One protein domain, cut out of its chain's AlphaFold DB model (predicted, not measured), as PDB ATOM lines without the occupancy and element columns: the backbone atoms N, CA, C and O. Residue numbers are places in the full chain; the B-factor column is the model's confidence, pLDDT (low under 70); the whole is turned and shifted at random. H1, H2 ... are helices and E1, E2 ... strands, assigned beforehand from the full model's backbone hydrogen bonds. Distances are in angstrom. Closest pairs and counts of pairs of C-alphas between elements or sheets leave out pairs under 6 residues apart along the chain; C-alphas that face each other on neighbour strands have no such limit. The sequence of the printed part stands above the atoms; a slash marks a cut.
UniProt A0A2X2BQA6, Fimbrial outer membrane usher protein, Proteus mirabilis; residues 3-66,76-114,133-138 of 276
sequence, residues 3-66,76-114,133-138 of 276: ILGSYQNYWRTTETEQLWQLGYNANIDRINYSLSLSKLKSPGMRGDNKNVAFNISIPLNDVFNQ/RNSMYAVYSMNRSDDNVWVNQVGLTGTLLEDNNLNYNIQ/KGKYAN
ATOM      1  N   ILE A   3       6.222   0.626 -34.330       96.56
ATOM      2  CA  ILE A   3       4.937   0.102 -34.787       96.56
ATOM      3  C   ILE A   3       4.097  -0.205 -33.553       96.56
ATOM      4  O   ILE A   3       4.588  -0.795 -32.591       96.56
ATOM      5  N   LEU A   4       2.842   0.217 -33.579       96.62
ATOM      6  CA  LEU A   4       1.847  -0.044 -32.551       96.62
ATOM      7  C   LEU A   4       0.560  -0.465 -33.255       96.62
ATOM      8  O   LEU A   4       0.211   0.096 -34.297       96.62
ATOM      9  N   GLY A   5      -0.151  -1.442 -32.706       96.12
ATOM     10  CA  GLY A   5      -1.447  -1.808 -33.250       96.12
ATOM     11  C   GLY A   5      -2.301  -2.632 -32.303       96.12
ATOM     12  O   GLY A   5      -1.782  -3.359 -31.457       96.12
ATOM     13  N   SER A   6      -3.614  -2.509 -32.458       96.81
ATOM     14  CA  SER A   6      -4.620  -3.308 -31.773       96.81
ATOM     15  C   SER A   6      -5.736  -3.693 -32.740       96.81
ATOM     16  O   SER A   6      -6.036  -2.991 -33.710       96.81
ATOM     17  N   TYR A   7      -6.339  -4.845 -32.476       96.25
ATOM     18  CA  TYR A   7      -7.480  -5.358 -33.213       96.25
ATOM     19  C   TYR A   7      -8.430  -6.018 -32.221       96.25
ATOM     20  O   TYR A   7      -8.010  -6.879 -31.446       96.25
ATOM     21  N   GLN A   8      -9.699  -5.637 -32.265       95.81
ATOM     22  CA  GLN A   8     -10.727  -6.183 -31.394       95.81
ATOM     23  C   GLN A   8     -12.001  -6.474 -32.183       95.81
ATOM     24  O   GLN A   8     -12.448  -5.684 -33.015       95.81
ATOM     25  N   ASN A   9     -12.586  -7.636 -31.910       94.62
ATOM     26  CA  ASN A   9     -13.881  -8.060 -32.416       94.62
ATOM     27  C   ASN A   9     -14.910  -8.081 -31.280       94.62
ATOM     28  O   ASN A   9     -14.570  -8.227 -30.106       94.62
ATOM     29  N   TYR A  10     -16.182  -7.945 -31.641       90.88
ATOM     30  CA  TYR A  10     -17.278  -7.914 -30.682       90.88
ATOM     31  C   TYR A  10     -18.257  -9.056 -30.951       90.88
ATOM     32  O   TYR A  10     -18.596  -9.369 -32.092       90.88
ATOM     33  N   TRP A  11     -18.715  -9.713 -29.885       92.88
ATOM     34  CA  TRP A  11     -19.697 -10.788 -29.999       92.88
ATOM     35  C   TRP A  11     -21.010 -10.267 -30.579       92.88
ATOM     36  O   TRP A  11     -21.483  -9.198 -30.199       92.88
ATOM     37  N   ARG A  12     -21.642 -11.072 -31.442       91.38
ATOM     38  CA  ARG A  12     -22.936 -10.769 -32.086       91.38
ATOM     39  C   ARG A  12     -22.924  -9.532 -32.995       91.38
ATOM     40  O   ARG A  12     -23.994  -9.077 -33.389       91.38
ATOM     41  N   THR A  13     -21.750  -9.024 -33.368       90.12
ATOM     42  CA  THR A  13     -21.606  -8.001 -34.408       90.12
ATOM     43  C   THR A  13     -20.526  -8.426 -35.403       90.12
ATOM     44  O   THR A  13     -19.669  -9.257 -35.106       90.12
ATOM     45  N   THR A  14     -20.576  -7.875 -36.612       88.06
ATOM     46  CA  THR A  14     -19.490  -7.976 -37.604       88.06
ATOM     47  C   THR A  14     -18.534  -6.784 -37.522       88.06
ATOM     48  O   THR A  14     -17.650  -6.636 -38.363       88.06
ATOM     49  N   GLU A  15     -18.738  -5.910 -36.537       91.25
ATOM     50  CA  GLU A  15     -17.960  -4.695 -36.346       91.25
ATOM     51  C   GLU A  15     -16.609  -5.018 -35.709       91.25
ATOM     52  O   GLU A  15     -16.479  -5.908 -34.864       91.25
ATOM     53  N   THR A  16     -15.593  -4.261 -36.107       92.25
ATOM     54  CA  THR A  16     -14.224  -4.436 -35.620       92.25
ATOM     55  C   THR A  16     -13.652  -3.096 -35.219       92.25
ATOM     56  O   THR A  16     -13.814  -2.119 -35.952       92.25
ATOM     57  N   GLU A  17     -12.902  -3.089 -34.132       95.00
ATOM     58  CA  GLU A  17     -12.072  -1.964 -33.737       95.00
ATOM     59  C   GLU A  17     -10.625  -2.239 -34.135       95.00
ATOM     60  O   GLU A  17     -10.108  -3.336 -33.916       95.00
ATOM     61  N   GLN A  18      -9.987  -1.269 -34.783       95.31
ATOM     62  CA  GLN A  18      -8.612  -1.376 -35.255       95.31
ATOM     63  C   GLN A  18      -7.885  -0.065 -34.997       95.31
ATOM     64  O   GLN A  18      -8.333   0.993 -35.441       95.31
ATOM     65  N   LEU A  19      -6.721  -0.148 -34.370       95.88
ATOM     66  CA  LEU A  19      -5.774   0.952 -34.271       95.88
ATOM     67  C   LEU A  19      -4.457   0.469 -34.860       95.88
ATOM     68  O   LEU A  19      -3.957  -0.576 -34.463       95.88
ATOM     69  N   TRP A  20      -3.883   1.219 -35.788       96.69
ATOM     70  CA  TRP A  20      -2.538   0.975 -36.298       96.69
ATOM     71  C   TRP A  20      -1.779   2.289 -36.350       96.69
ATOM     72  O   TRP A  20      -2.305   3.286 -36.842       96.69
ATOM     73  N   GLN A  21      -0.537   2.289 -35.882       96.75
ATOM     74  CA  GLN A  21       0.356   3.434 -35.953       96.75
ATOM     75  C   GLN A  21       1.768   2.971 -36.305       96.75
ATOM     76  O   GLN A  21       2.345   2.106 -35.649       96.75
ATOM     77  N   LEU A  22       2.327   3.563 -37.351       97.69
ATOM     78  CA  LEU A  22       3.692   3.354 -37.813       97.69
ATOM     79  C   LEU A  22       4.403   4.692 -37.741       97.69
ATOM     80  O   LEU A  22       3.860   5.694 -38.199       97.69
ATOM     81  N   GLY A  23       5.615   4.724 -37.200       97.06
ATOM     82  CA  GLY A  23       6.363   5.966 -37.105       97.06
ATOM     83  C   GLY A  23       7.860   5.792 -37.281       97.06
ATOM     84  O   GLY A  23       8.477   4.820 -36.837       97.06
ATOM     85  N   TYR A  24       8.462   6.779 -37.921       96.94
ATOM     86  CA  TYR A  24       9.888   6.897 -38.124       96.94
ATOM     87  C   TYR A  24      10.339   8.276 -37.653       96.94
ATOM     88  O   TYR A  24       9.859   9.288 -38.147       96.94
ATOM     89  N   ASN A  25      11.258   8.295 -36.693       96.62
ATOM     90  CA  ASN A  25      11.913   9.505 -36.217       96.62
ATOM     91  C   ASN A  25      13.396   9.372 -36.541       96.62
ATOM     92  O   ASN A  25      13.979   8.314 -36.277       96.62
ATOM     93  N   ALA A  26      13.984  10.422 -37.100       95.31
ATOM     94  CA  ALA A  26      15.405  10.496 -37.385       95.31
ATOM     95  C   ALA A  26      15.914  11.914 -37.157       95.31
ATOM     96  O   ALA A  26      15.182  12.888 -37.323       95.31
ATOM     97  N   ASN A  27      17.194  11.998 -36.823       94.62
ATOM     98  CA  ASN A  27      17.894  13.254 -36.642       94.62
ATOM     99  C   ASN A  27      18.995  13.317 -37.694       94.62
ATOM    100  O   ASN A  27      19.789  12.381 -37.801       94.62
ATOM    101  N   ILE A  28      19.010  14.388 -38.483       91.38
ATOM    102  CA  ILE A  28      20.114  14.693 -39.398       91.38
ATOM    103  C   ILE A  28      20.789  15.931 -38.825       91.38
ATOM    104  O   ILE A  28      20.176  16.995 -38.731       91.38
ATOM    105  N   ASP A  29      22.025  15.754 -38.367       88.19
ATOM    106  CA  ASP A  29      22.754  16.720 -37.547       88.19
ATOM    107  C   ASP A  29      21.925  17.193 -36.341       88.19
ATOM    108  O   ASP A  29      21.706  16.446 -35.388       88.19
ATOM    109  N   ARG A  30      21.455  18.444 -36.379       85.62
ATOM    110  CA  ARG A  30      20.672  19.088 -35.315       85.62
ATOM    111  C   ARG A  30      19.178  19.142 -35.626       85.62
ATOM    112  O   ARG A  30      18.403  19.580 -34.780       85.62
ATOM    113  N   ILE A  31      18.773  18.740 -36.829       91.44
ATOM    114  CA  ILE A  31      17.388  18.826 -37.282       91.44
ATOM    115  C   ILE A  31      16.685  17.507 -36.981       91.44
ATOM    116  O   ILE A  31      17.176  16.428 -37.323       91.44
ATOM    117  N   ASN A  32      15.517  17.607 -36.351       94.06
ATOM    118  CA  ASN A  32      14.679  16.466 -36.014       94.06
ATOM    119  C   ASN A  32      13.581  16.323 -37.070       94.06
ATOM    120  O   ASN A  32      12.901  17.299 -37.397       94.06
ATOM    121  N   TYR A  33      13.375  15.105 -37.568       94.88
ATOM    122  CA  TYR A  33      12.339  14.781 -38.545       94.88
ATOM    123  C   TYR A  33      11.524  13.586 -38.060       94.88
ATOM    124  O   TYR A  33      12.069  12.599 -37.560       94.88
ATOM    125  N   SER A  34      10.210  13.657 -38.249       97.25
ATOM    126  CA  SER A  34       9.282  12.578 -37.921       97.25
ATOM    127  C   SER A  34       8.297  12.356 -39.060       97.25
ATOM    128  O   SER A  34       7.754  13.306 -39.616       97.25
ATOM    129  N   LEU A  35       8.056  11.095 -39.396       97.12
ATOM    130  CA  LEU A  35       7.003  10.661 -40.303       97.12
ATOM    131  C   LEU A  35       6.172   9.611 -39.575       97.12
ATOM    132  O   LEU A  35       6.726   8.668 -39.012       97.12
ATOM    133  N   SER A  36       4.852   9.749 -39.594       97.44
ATOM    134  CA  SER A  36       3.950   8.760 -39.021       97.44
ATOM    135  C   SER A  36       2.734   8.512 -39.902       97.44
ATOM    136  O   SER A  36       2.235   9.402 -40.586       97.44
ATOM    137  N   LEU A  37       2.280   7.266 -39.889       96.94
ATOM    138  CA  LEU A  37       1.080   6.782 -40.547       96.94
ATOM    139  C   LEU A  37       0.187   6.212 -39.457       96.94
ATOM    140  O   LEU A  37       0.646   5.421 -38.633       96.94
ATOM    141  N   SER A  38      -1.080   6.593 -39.449       96.56
ATOM    142  CA  SER A  38      -2.051   6.083 -38.490       96.56
ATOM    143  C   SER A  38      -3.334   5.672 -39.193       96.56
ATOM    144  O   SER A  38      -3.723   6.270 -40.196       96.56
ATOM    145  N   LYS A  39      -3.966   4.624 -38.673       95.69
ATOM    146  CA  LYS A  39      -5.267   4.124 -39.099       95.69
ATOM    147  C   LYS A  39      -6.095   3.835 -37.854       95.69
ATOM    148  O   LYS A  39      -5.663   3.067 -36.999       95.69
ATOM    149  N   LEU A  40      -7.288   4.408 -37.795       95.19
ATOM    150  CA  LEU A  40      -8.272   4.181 -36.751       95.19
ATOM    151  C   LEU A  40      -9.582   3.720 -37.386       95.19
ATOM    152  O   LEU A  40     -10.125   4.377 -38.272       95.19
ATOM    153  N   LYS A  41     -10.102   2.597 -36.909       94.50
ATOM    154  CA  LYS A  41     -11.438   2.106 -37.225       94.50
ATOM    155  C   LYS A  41     -12.142   1.794 -35.918       94.50
ATOM    156  O   LYS A  41     -11.627   0.992 -35.144       94.50
ATOM    157  N   SER A  42     -13.322   2.361 -35.717       92.88
ATOM    158  CA  SER A  42     -14.146   2.068 -34.547       92.88
ATOM    159  C   SER A  42     -15.516   1.543 -34.975       92.88
ATOM    160  O   SER A  42     -16.019   1.956 -36.027       92.88
ATOM    161  N   PRO A  43     -16.146   0.659 -34.181       90.81
ATOM    162  CA  PRO A  43     -17.510   0.209 -34.429       90.81
ATOM    163  C   PRO A  43     -18.463   1.396 -34.616       90.81
ATOM    164  O   PRO A  43     -18.453   2.338 -33.825       90.81
ATOM    165  N   GLY A  44     -19.283   1.359 -35.666       86.62
ATOM    166  CA  GLY A  44     -20.237   2.430 -35.978       86.62
ATOM    167  C   GLY A  44     -19.664   3.621 -36.759       86.62
ATOM    168  O   GLY A  44     -20.442   4.454 -37.225       86.62
ATOM    169  N   MET A  45     -18.345   3.698 -36.981       87.38
ATOM    170  CA  MET A  45     -17.771   4.640 -37.948       87.38
ATOM    171  C   MET A  45     -17.963   4.126 -39.377       87.38
ATOM    172  O   MET A  45     -17.752   2.948 -39.675       87.38
ATOM    173  N   ARG A  46     -18.332   5.021 -40.300       79.44
ATOM    174  CA  ARG A  46     -18.355   4.697 -41.731       79.44
ATOM    175  C   ARG A  46     -16.929   4.714 -42.275       79.44
ATOM    176  O   ARG A  46     -16.407   5.772 -42.599       79.44
ATOM    177  N   GLY A  47     -16.332   3.532 -42.398       84.19
ATOM    178  CA  GLY A  47     -14.990   3.359 -42.955       84.19
ATOM    179  C   GLY A  47     -13.876   3.489 -41.918       84.19
ATOM    180  O   GLY A  47     -14.109   3.413 -40.711       84.19
ATOM    181  N   ASP A  48     -12.654   3.652 -42.416       89.25
ATOM    182  CA  ASP A  48     -11.442   3.684 -41.606       89.25
ATOM    183  C   ASP A  48     -10.815   5.076 -41.750       89.25
ATOM    184  O   ASP A  48     -10.549   5.509 -42.868       89.25
ATOM    185  N   ASN A  49     -10.533   5.768 -40.650       91.56
ATOM    186  CA  ASN A  49      -9.842   7.052 -40.684       91.56
ATOM    187  C   ASN A  49      -8.330   6.819 -40.784       91.56
ATOM    188  O   ASN A  49      -7.747   6.138 -39.940       91.56
ATOM    189  N   LYS A  50      -7.687   7.370 -41.813       94.25
ATOM    190  CA  LYS A  50      -6.239   7.278 -42.029       94.25
ATOM    191  C   LYS A  50      -5.631   8.671 -41.972       94.25
ATOM    192  O   LYS A  50      -6.184   9.597 -42.554       94.25
ATOM    193  N   ASN A  51      -4.481   8.811 -41.321       95.56
ATOM    194  CA  ASN A  51      -3.732  10.063 -41.298       95.56
ATOM    195  C   ASN A  51      -2.244   9.821 -41.549       95.56
ATOM    196  O   ASN A  51      -1.637   8.930 -40.946       95.56
ATOM    197  N   VAL A  52      -1.665  10.643 -42.418       96.88
ATOM    198  CA  VAL A  52      -0.222  10.734 -42.651       96.88
ATOM    199  C   VAL A  52       0.261  12.044 -42.053       96.88
ATOM    200  O   VAL A  52      -0.214  13.099 -42.465       96.88
ATOM    201  N   ALA A  53       1.198  11.984 -41.115       97.25
ATOM    202  CA  ALA A  53       1.767  13.158 -40.467       97.25
ATOM    203  C   ALA A  53       3.276  13.216 -40.679       97.25
ATOM    204  O   ALA A  53       3.981  12.237 -40.431       97.25
ATOM    205  N   PHE A  54       3.776  14.374 -41.078       97.56
ATOM    206  CA  PHE A  54       5.193  14.667 -41.213       97.56
ATOM    207  C   PHE A  54       5.524  15.927 -40.419       97.56
ATOM    208  O   PHE A  54       4.806  16.916 -40.527       97.56
ATOM    209  N   ASN A  55       6.596  15.906 -39.627       97.44
ATOM    210  CA  ASN A  55       7.044  17.073 -38.870       97.44
ATOM    211  C   ASN A  55       8.557  17.243 -38.971       97.44
ATOM    212  O   ASN A  55       9.303  16.264 -38.897       97.44
ATOM    213  N   ILE A  56       8.991  18.495 -39.058       96.88
ATOM    214  CA  ILE A  56      10.384  18.931 -39.023       96.88
ATOM    215  C   ILE A  56      10.538  19.948 -37.893       96.88
ATOM    216  O   ILE A  56       9.724  20.865 -37.775       96.88
ATOM    217  N   SER A  57      11.600  19.826 -37.097       95.12
ATOM    218  CA  SER A  57      12.009  20.836 -36.119       95.12
ATOM    219  C   SER A  57      13.491  21.168 -36.271       95.12
ATOM    220  O   SER A  57      14.353  20.295 -36.140       95.12
ATOM    221  N   ILE A  58      13.775  22.440 -36.550       94.00
ATOM    222  CA  ILE A  58      15.110  22.989 -36.789       94.00
ATOM    223  C   ILE A  58      15.462  23.914 -35.616       94.00
ATOM    224  O   ILE A  58      14.821  24.957 -35.473       94.00
ATOM    225  N   PRO A  59      16.470  23.593 -34.787       91.38
ATOM    226  CA  PRO A  59      16.978  24.534 -33.795       91.38
ATOM    227  C   PRO A  59      17.651  25.717 -34.495       91.38
ATOM    228  O   PRO A  59      18.571  25.548 -35.293       91.38
ATOM    229  N   LEU A  60      17.203  26.926 -34.174       87.31
ATOM    230  CA  LEU A  60      17.703  28.184 -34.727       87.31
ATOM    231  C   LEU A  60      18.740  28.865 -33.826       87.31
ATOM    232  O   LEU A  60      19.352  29.847 -34.243       87.31
ATOM    233  N   ASN A  61      18.966  28.343 -32.614       75.81
ATOM    234  CA  ASN A  61      19.916  28.884 -31.638       75.81
ATOM    235  C   ASN A  61      21.284  29.202 -32.249       75.81
ATOM    236  O   ASN A  61      21.810  30.285 -32.030       75.81
ATOM    237  N   ASP A  62      21.833  28.299 -33.057       62.84
ATOM    238  CA  ASP A  62      23.169  28.465 -33.642       62.84
ATOM    239  C   ASP A  62      23.160  29.286 -34.947       62.84
ATOM    240  O   ASP A  62      24.213  29.675 -35.441       62.84
ATOM    241  N   VAL A  63      21.986  29.568 -35.525       60.16
ATOM    242  CA  VAL A  63      21.848  30.377 -36.750       60.16
ATOM    243  C   VAL A  63      21.836  31.870 -36.414       60.16
ATOM    244  O   VAL A  63      22.403  32.666 -37.157       60.16
ATOM    245  N   PHE A  64      21.243  32.245 -35.275       56.62
ATOM    246  CA  PHE A  64      21.130  33.644 -34.843       56.62
ATOM    247  C   PHE A  64      22.066  34.028 -33.684       56.62
ATOM    248  O   PHE A  64      22.397  35.204 -33.570       56.62
ATOM    249  N   ASN A  65      22.565  33.079 -32.875       53.59
ATOM    250  CA  ASN A  65      23.476  33.370 -31.750       53.59
ATOM    251  C   ASN A  65      24.952  33.048 -32.048       53.59
ATOM    252  O   ASN A  65      25.700  32.662 -31.149       53.59
ATOM    253  N   GLN A  66      25.409  33.215 -33.294       49.50
ATOM    254  CA  GLN A  66      26.815  32.969 -33.658       49.50
ATOM    255  C   GLN A  66      27.821  33.951 -33.022       49.50
ATOM    256  O   GLN A  66      29.023  33.735 -33.153       49.50
ATOM    257  N   ARG A  76      20.774  30.332 -22.494       70.94
ATOM    258  CA  ARG A  76      20.542  30.187 -23.929       70.94
ATOM    259  C   ARG A  76      19.054  29.970 -24.164       70.94
ATOM    260  O   ARG A  76      18.599  28.829 -24.220       70.94
ATOM    261  N   ASN A  77      18.334  31.072 -24.355       82.88
ATOM    262  CA  ASN A  77      16.989  31.066 -24.920       82.88
ATOM    263  C   ASN A  77      16.934  30.101 -26.107       82.88
ATOM    264  O   ASN A  77      17.784  30.140 -27.004       82.88
ATOM    265  N   SER A  78      15.969  29.192 -26.082       87.81
ATOM    266  CA  SER A  78      15.780  28.216 -27.145       87.81
ATOM    267  C   SER A  78      14.842  28.777 -28.203       87.81
ATOM    268  O   SER A  78      13.872  29.451 -27.879       87.81
ATOM    269  N   MET A  79      15.131  28.529 -29.475       91.38
ATOM    270  CA  MET A  79      14.295  28.930 -30.596       91.38
ATOM    271  C   MET A  79      14.360  27.850 -31.667       91.38
ATOM    272  O   MET A  79      15.438  27.479 -32.129       91.38
ATOM    273  N   TYR A  80      13.199  27.367 -32.086       92.50
ATOM    274  CA  TYR A  80      13.039  26.322 -33.084       92.50
ATOM    275  C   TYR A  80      12.076  26.787 -34.167       92.50
ATOM    276  O   TYR A  80      10.988  27.272 -33.859       92.50
ATOM    277  N   ALA A  81      12.448  26.574 -35.427       95.44
ATOM    278  CA  ALA A  81      11.494  26.567 -36.525       95.44
ATOM    279  C   ALA A  81      10.855  25.186 -36.617       95.44
ATOM    280  O   ALA A  81      11.549  24.170 -36.627       95.44
ATOM    281  N   VAL A  82       9.531  25.157 -36.695       96.62
ATOM    282  CA  VAL A  82       8.757  23.930 -36.847       96.62
ATOM    283  C   VAL A  82       7.925  24.000 -38.115       96.62
ATOM    284  O   VAL A  82       7.353  25.036 -38.446       96.62
ATOM    285  N   TYR A  83       7.864  22.883 -38.822       97.38
ATOM    286  CA  TYR A  83       6.958  22.682 -39.940       97.38
ATOM    287  C   TYR A  83       6.268  21.337 -39.763       97.38
ATOM    288  O   TYR A  83       6.934  20.337 -39.492       97.38
ATOM    289  N   SER A  84       4.950  21.305 -39.913       97.06
ATOM    290  CA  SER A  84       4.163  20.081 -39.862       97.06
ATOM    291  C   SER A  84       3.195  20.006 -41.035       97.06
ATOM    292  O   SER A  84       2.699  21.007 -41.554       97.06
ATOM    293  N   MET A  85       2.930  18.780 -41.458       96.62
ATOM    294  CA  MET A  85       2.027  18.459 -42.544       96.62
ATOM    295  C   MET A  85       1.210  17.240 -42.141       96.62
ATOM    296  O   MET A  85       1.772  16.202 -41.802       96.62
ATOM    297  N   ASN A  86      -0.111  17.354 -42.201       96.12
ATOM    298  CA  ASN A  86      -1.037  16.256 -41.963       96.12
ATOM    299  C   ASN A  86      -1.951  16.075 -43.170       96.12
ATOM    300  O   ASN A  86      -2.435  17.056 -43.733       96.12
ATOM    301  N   ARG A  87      -2.206  14.823 -43.548       95.12
ATOM    302  CA  ARG A  87      -3.163  14.459 -44.592       95.12
ATOM    303  C   ARG A  87      -4.104  13.380 -44.079       95.12
ATOM    304  O   ARG A  87      -3.651  12.266 -43.810       95.12
ATOM    305  N   SER A  88      -5.397  13.693 -44.034       93.06
ATOM    306  CA  SER A  88      -6.448  12.731 -43.695       93.06
ATOM    307  C   SER A  88      -6.958  11.953 -44.917       93.06
ATOM    308  O   SER A  88      -6.713  12.327 -46.070       93.06
ATOM    309  N   ASP A  89      -7.693  10.867 -44.657       88.38
ATOM    310  CA  ASP A  89      -8.343  10.023 -45.677       88.38
ATOM    311  C   ASP A  89      -9.383  10.801 -46.505       88.38
ATOM    312  O   ASP A  89      -9.510  10.568 -47.703       88.38
ATOM    313  N   ASP A  90     -10.018  11.816 -45.906       87.12
ATOM    314  CA  ASP A  90     -10.956  12.742 -46.566       87.12
ATOM    315  C   ASP A  90     -10.260  13.763 -47.490       87.12
ATOM    316  O   ASP A  90     -10.862  14.733 -47.948       87.12
ATOM    317  N   ASN A  91      -8.969  13.561 -47.771       87.06
ATOM    318  CA  ASN A  91      -8.148  14.434 -48.599       87.06
ATOM    319  C   ASN A  91      -8.084  15.884 -48.078       87.06
ATOM    320  O   ASN A  91      -7.948  16.824 -48.869       87.06
ATOM    321  N   VAL A  92      -8.152  16.050 -46.753       93.12
ATOM    322  CA  VAL A  92      -7.884  17.312 -46.054       93.12
ATOM    323  C   VAL A  92      -6.395  17.378 -45.750       93.12
ATOM    324  O   VAL A  92      -5.834  16.443 -45.174       93.12
ATOM    325  N   TRP A  93      -5.748  18.472 -46.151       94.12
ATOM    326  CA  TRP A  93      -4.311  18.665 -45.955       94.12
ATOM    327  C   TRP A  93      -4.075  19.883 -45.087       94.12
ATOM    328  O   TRP A  93      -4.400  20.995 -45.489       94.12
ATOM    329  N   VAL A  94      -3.467  19.680 -43.928       95.19
ATOM    330  CA  VAL A  94      -3.123  20.749 -42.994       95.19
ATOM    331  C   VAL A  94      -1.617  20.941 -43.041       95.19
ATOM    332  O   VAL A  94      -0.870  20.025 -42.713       95.19
ATOM    333  N   ASN A  95      -1.173  22.122 -43.452       95.81
ATOM    334  CA  ASN A  95       0.231  22.520 -43.413       95.81
ATOM    335  C   ASN A  95       0.383  23.620 -42.375       95.81
ATOM    336  O   ASN A  95      -0.383  24.579 -42.414       95.81
ATOM    337  N   GLN A  96       1.354  23.506 -41.477       96.44
ATOM    338  CA  GLN A  96       1.625  24.513 -40.456       96.44
ATOM    339  C   GLN A  96       3.114  24.817 -40.416       96.44
ATOM    340  O   GLN A  96       3.952  23.923 -40.515       96.44
ATOM    341  N   VAL A  97       3.438  26.091 -40.258       97.75
ATOM    342  CA  VAL A  97       4.791  26.583 -40.025       97.75
ATOM    343  C   VAL A  97       4.777  27.460 -38.788       97.75
ATOM    344  O   VAL A  97       3.807  28.176 -38.540       97.75
ATOM    345  N   GLY A  98       5.840  27.423 -37.998       97.25
ATOM    346  CA  GLY A  98       5.909  28.254 -36.813       97.25
ATOM    347  C   GLY A  98       7.267  28.334 -36.153       97.25
ATOM    348  O   GLY A  98       8.244  27.725 -36.587       97.25
ATOM    349  N   LEU A  99       7.287  29.112 -35.080       96.00
ATOM    350  CA  LEU A  99       8.425  29.350 -34.212       96.00
ATOM    351  C   LEU A  99       8.018  29.039 -32.776       96.00
ATOM    352  O   LEU A  99       7.011  29.546 -32.285       96.00
ATOM    353  N   THR A 100       8.816  28.232 -32.091       95.69
ATOM    354  CA  THR A 100       8.601  27.884 -30.684       95.69
ATOM    355  C   THR A 100       9.905  27.994 -29.916       95.69
ATOM    356  O   THR A 100      10.975  27.770 -30.482       95.69
ATOM    357  N   GLY A 101       9.838  28.326 -28.631       93.75
ATOM    358  CA  GLY A 101      11.053  28.553 -27.864       93.75
ATOM    359  C   GLY A 101      10.839  28.980 -26.422       93.75
ATOM    360  O   GLY A 101       9.719  28.967 -25.908       93.75
ATOM    361  N   THR A 102      11.941  29.384 -25.794       93.31
ATOM    362  CA  THR A 102      11.994  29.972 -24.454       93.31
ATOM    363  C   THR A 102      12.617  31.365 -24.498       93.31
ATOM    364  O   THR A 102      13.500  31.634 -25.308       93.31
ATOM    365  N   LEU A 103      12.146  32.251 -23.627       90.19
ATOM    366  CA  LEU A 103      12.646  33.607 -23.412       90.19
ATOM    367  C   LEU A 103      12.865  33.854 -21.912       90.19
ATOM    368  O   LEU A 103      12.433  33.059 -21.070       90.19
ATOM    369  N   LEU A 104      13.440  35.024 -21.614       89.31
ATOM    370  CA  LEU A 104      13.830  35.519 -20.288       89.31
ATOM    371  C   LEU A 104      15.069  34.826 -19.704       89.31
ATOM    372  O   LEU A 104      15.492  33.758 -20.135       89.31
ATOM    373  N   GLU A 105      15.658  35.468 -18.697       81.44
ATOM    374  CA  GLU A 105      16.930  35.066 -18.088       81.44
ATOM    375  C   GLU A 105      16.911  33.644 -17.507       81.44
ATOM    376  O   GLU A 105      17.954  33.017 -17.407       81.44
ATOM    377  N   ASP A 106      15.740  33.102 -17.171       84.75
ATOM    378  CA  ASP A 106      15.602  31.767 -16.579       84.75
ATOM    379  C   ASP A 106      14.848  30.775 -17.485       84.75
ATOM    380  O   ASP A 106      14.315  29.769 -17.021       84.75
ATOM    381  N   ASN A 107      14.733  31.063 -18.792       89.12
ATOM    382  CA  ASN A 107      13.946  30.262 -19.750       89.12
ATOM    383  C   ASN A 107      12.501  29.993 -19.295       89.12
ATOM    384  O   ASN A 107      11.878  28.997 -19.674       89.12
ATOM    385  N   ASN A 108      11.965  30.858 -18.442       92.12
ATOM    386  CA  ASN A 108      10.695  30.638 -17.776       92.12
ATOM    387  C   ASN A 108       9.505  31.179 -18.576       92.12
ATOM    388  O   ASN A 108       8.369  30.951 -18.173       92.12
ATOM    389  N   LEU A 109       9.728  31.818 -19.729       94.81
ATOM    390  CA  LEU A 109       8.675  32.144 -20.689       94.81
ATOM    391  C   LEU A 109       8.766  31.233 -21.912       94.81
ATOM    392  O   LEU A 109       9.662  31.384 -22.733       94.81
ATOM    393  N   ASN A 110       7.812  30.325 -22.067       95.69
ATOM    394  CA  ASN A 110       7.654  29.504 -23.264       95.69
ATOM    395  C   ASN A 110       6.751  30.244 -24.248       95.69
ATOM    396  O   ASN A 110       5.715  30.767 -23.841       95.69
ATOM    397  N   TYR A 111       7.103  30.260 -25.529       95.94
ATOM    398  CA  TYR A 111       6.272  30.854 -26.573       95.94
ATOM    399  C   TYR A 111       6.139  29.916 -27.770       95.94
ATOM    400  O   TYR A 111       7.042  29.130 -28.063       95.94
ATOM    401  N   ASN A 112       5.011  30.009 -28.465       97.25
ATOM    402  CA  ASN A 112       4.718  29.241 -29.664       97.25
ATOM    403  C   ASN A 112       3.843  30.077 -30.603       97.25
ATOM    404  O   ASN A 112       2.759  30.513 -30.225       97.25
ATOM    405  N   ILE A 113       4.331  30.319 -31.813       97.31
ATOM    406  CA  ILE A 113       3.654  31.092 -32.851       97.31
ATOM    407  C   ILE A 113       3.575  30.208 -34.084       97.31
ATOM    408  O   ILE A 113       4.608  29.777 -34.592       97.31
ATOM    409  N   GLN A 114       2.372  29.941 -34.578       97.25
ATOM    410  CA  GLN A 114       2.155  29.092 -35.745       97.25
ATOM    411  C   GLN A 114       1.141  29.713 -36.691       97.25
ATOM    412  O   GLN A 114       0.157  30.318 -36.272       97.25
ATOM    413  N   LYS A 133       6.302  30.713 -16.361       94.88
ATOM    414  CA  LYS A 133       6.532  30.067 -15.068       94.88
ATOM    415  C   LYS A 133       7.062  31.098 -14.081       94.88
ATOM    416  O   LYS A 133       8.254  31.402 -14.045       94.88
ATOM    417  N   GLY A 134       6.149  31.682 -13.321       93.81
ATOM    418  CA  GLY A 134       6.484  32.645 -12.291       93.81
ATOM    419  C   GLY A 134       6.863  31.978 -10.972       93.81
ATOM    420  O   GLY A 134       6.621  30.795 -10.734       93.81
ATOM    421  N   LYS A 135       7.384  32.811 -10.078       92.19
ATOM    422  CA  LYS A 135       7.700  32.483  -8.685       92.19
ATOM    423  C   LYS A 135       6.510  31.932  -7.898       92.19
ATOM    424  O   LYS A 135       6.652  30.986  -7.134       92.19
ATOM    425  N   TYR A 136       5.340  32.536  -8.089       94.06
ATOM    426  CA  TYR A 136       4.145  32.264  -7.283       94.06
ATOM    427  C   TYR A 136       3.064  31.472  -8.017       94.06
ATOM    428  O   TYR A 136       2.133  30.991  -7.384       94.06
ATOM    429  N   ALA A 137       3.132  31.410  -9.346       95.62
ATOM    430  CA  ALA A 137       2.150  30.756 -10.198       95.62
ATOM    431  C   ALA A 137       2.681  30.663 -11.631       95.62
ATOM    432  O   ALA A 137       3.542  31.440 -12.051       95.62
ATOM    433  N   ASN A 138       2.083  29.765 -12.398       96.19
ATOM    434  CA  ASN A 138       2.219  29.680 -13.838       96.19
ATOM    435  C   ASN A 138       1.039  30.412 -14.493       96.19
ATOM    436  O   ASN A 138      -0.110  30.288 -14.062       96.19
TER     437      ASN A 138
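AT A GLANCE: This is residues 3 to 66, 76 to 114 and 133 to 138 of the 276 residues of the protein "Fimbrial outer membrane usher protein" of Proteus mirabilis (UniProt A0A2X2BQA6). The model is one long, twisted wall of seven strands side by side, each folding back antiparallel beside the one before, with no second layer over it. The tiny helix H1 follows the end of E4 and only grazes the sheet, and residues 133 to 138 are a small separate piece after a cut. The 109 printed residues hold seven named strands and one named helix, in the order E1 E2 E3 E4 H1 E5 E6 E7; the sheet's order is E1 - E2 - E3 - E4 - E5 - E6 - E7, and the class is mostly strand. The whole is only just extended, close to loose, with a radius of gyration of the C-alphas of 19.8 A, and it is elongated, spanning 63 by 38 by 24 A.

HOW THE PARTS SIT: In the sheet, E3, residues 31 to 41, and E4, residues 49 to 59, form a hairpin at 167 degrees, with N 36 and O 53 within hydrogen-bond range at 2.8 A. On the other side of E3 is E2, residues 16 to 28, also in a hairpin with it, with N 24 and O 35 at 2.8 A. The edge strand E1, residues 3 to 9, pairs with E2 at 177 degrees, with N 6 and O 19 at 2.8 A. E1 to E4 form a meander, each strand the antiparallel neighbour of the one before. E5, residues 79 to 88, is the antiparallel neighbour of E4, with N 54 and O 85 at 2.8 A. E6, residues 93 to 103, pairs with E5 at 159 degrees, with N 84 and O 96 at 2.9 A. The other edge strand, E7, residues 109 to 114, pairs with E6 at 158 degrees, with N 101 and O 111 at 3.0 A; E5, E6 and E7 form a second meander. From edge to edge the strands' lines turn by 72 degrees and the way across by 82 degrees. H1, residues 61 to 64, is on the sheet but only grazes it; its closest C-alphas to E5 are those of Asn 61 and Met 79, 5.7 A apart. H1 is too short for any O i to N i+4 pair, and its one O i to N i+3 pair is not within range.

IN THESE COORDINATES: E1 begins at C-alpha 3, (4.937, 0.102, -34.787). E2 is the longest strand, 39.5 A from C-alpha 16 to C-alpha 28; E3 measures 33.3 A, E4 32.7 A, E6 31.9 A and E5 29.4 A. H1 begins at C-alpha 61, (19.916, 28.884, -31.638), and E7 ends at C-alpha 114, (2.155, 29.092, -35.745).

THE WHOLE: The C-alphas farthest apart are those of Arg 12 and Gln 66, 66.3 A. Residues 67 to 75 are not printed, with 11.9 A between C-alphas 66 and 76; residues 115 to 132 are not printed, with 21.2 A between C-alphas 114 and 133. Of the links printed whole, none is long. The mean pLDDT of the printed part is 91.4, and residues 62 to 66 are under 70.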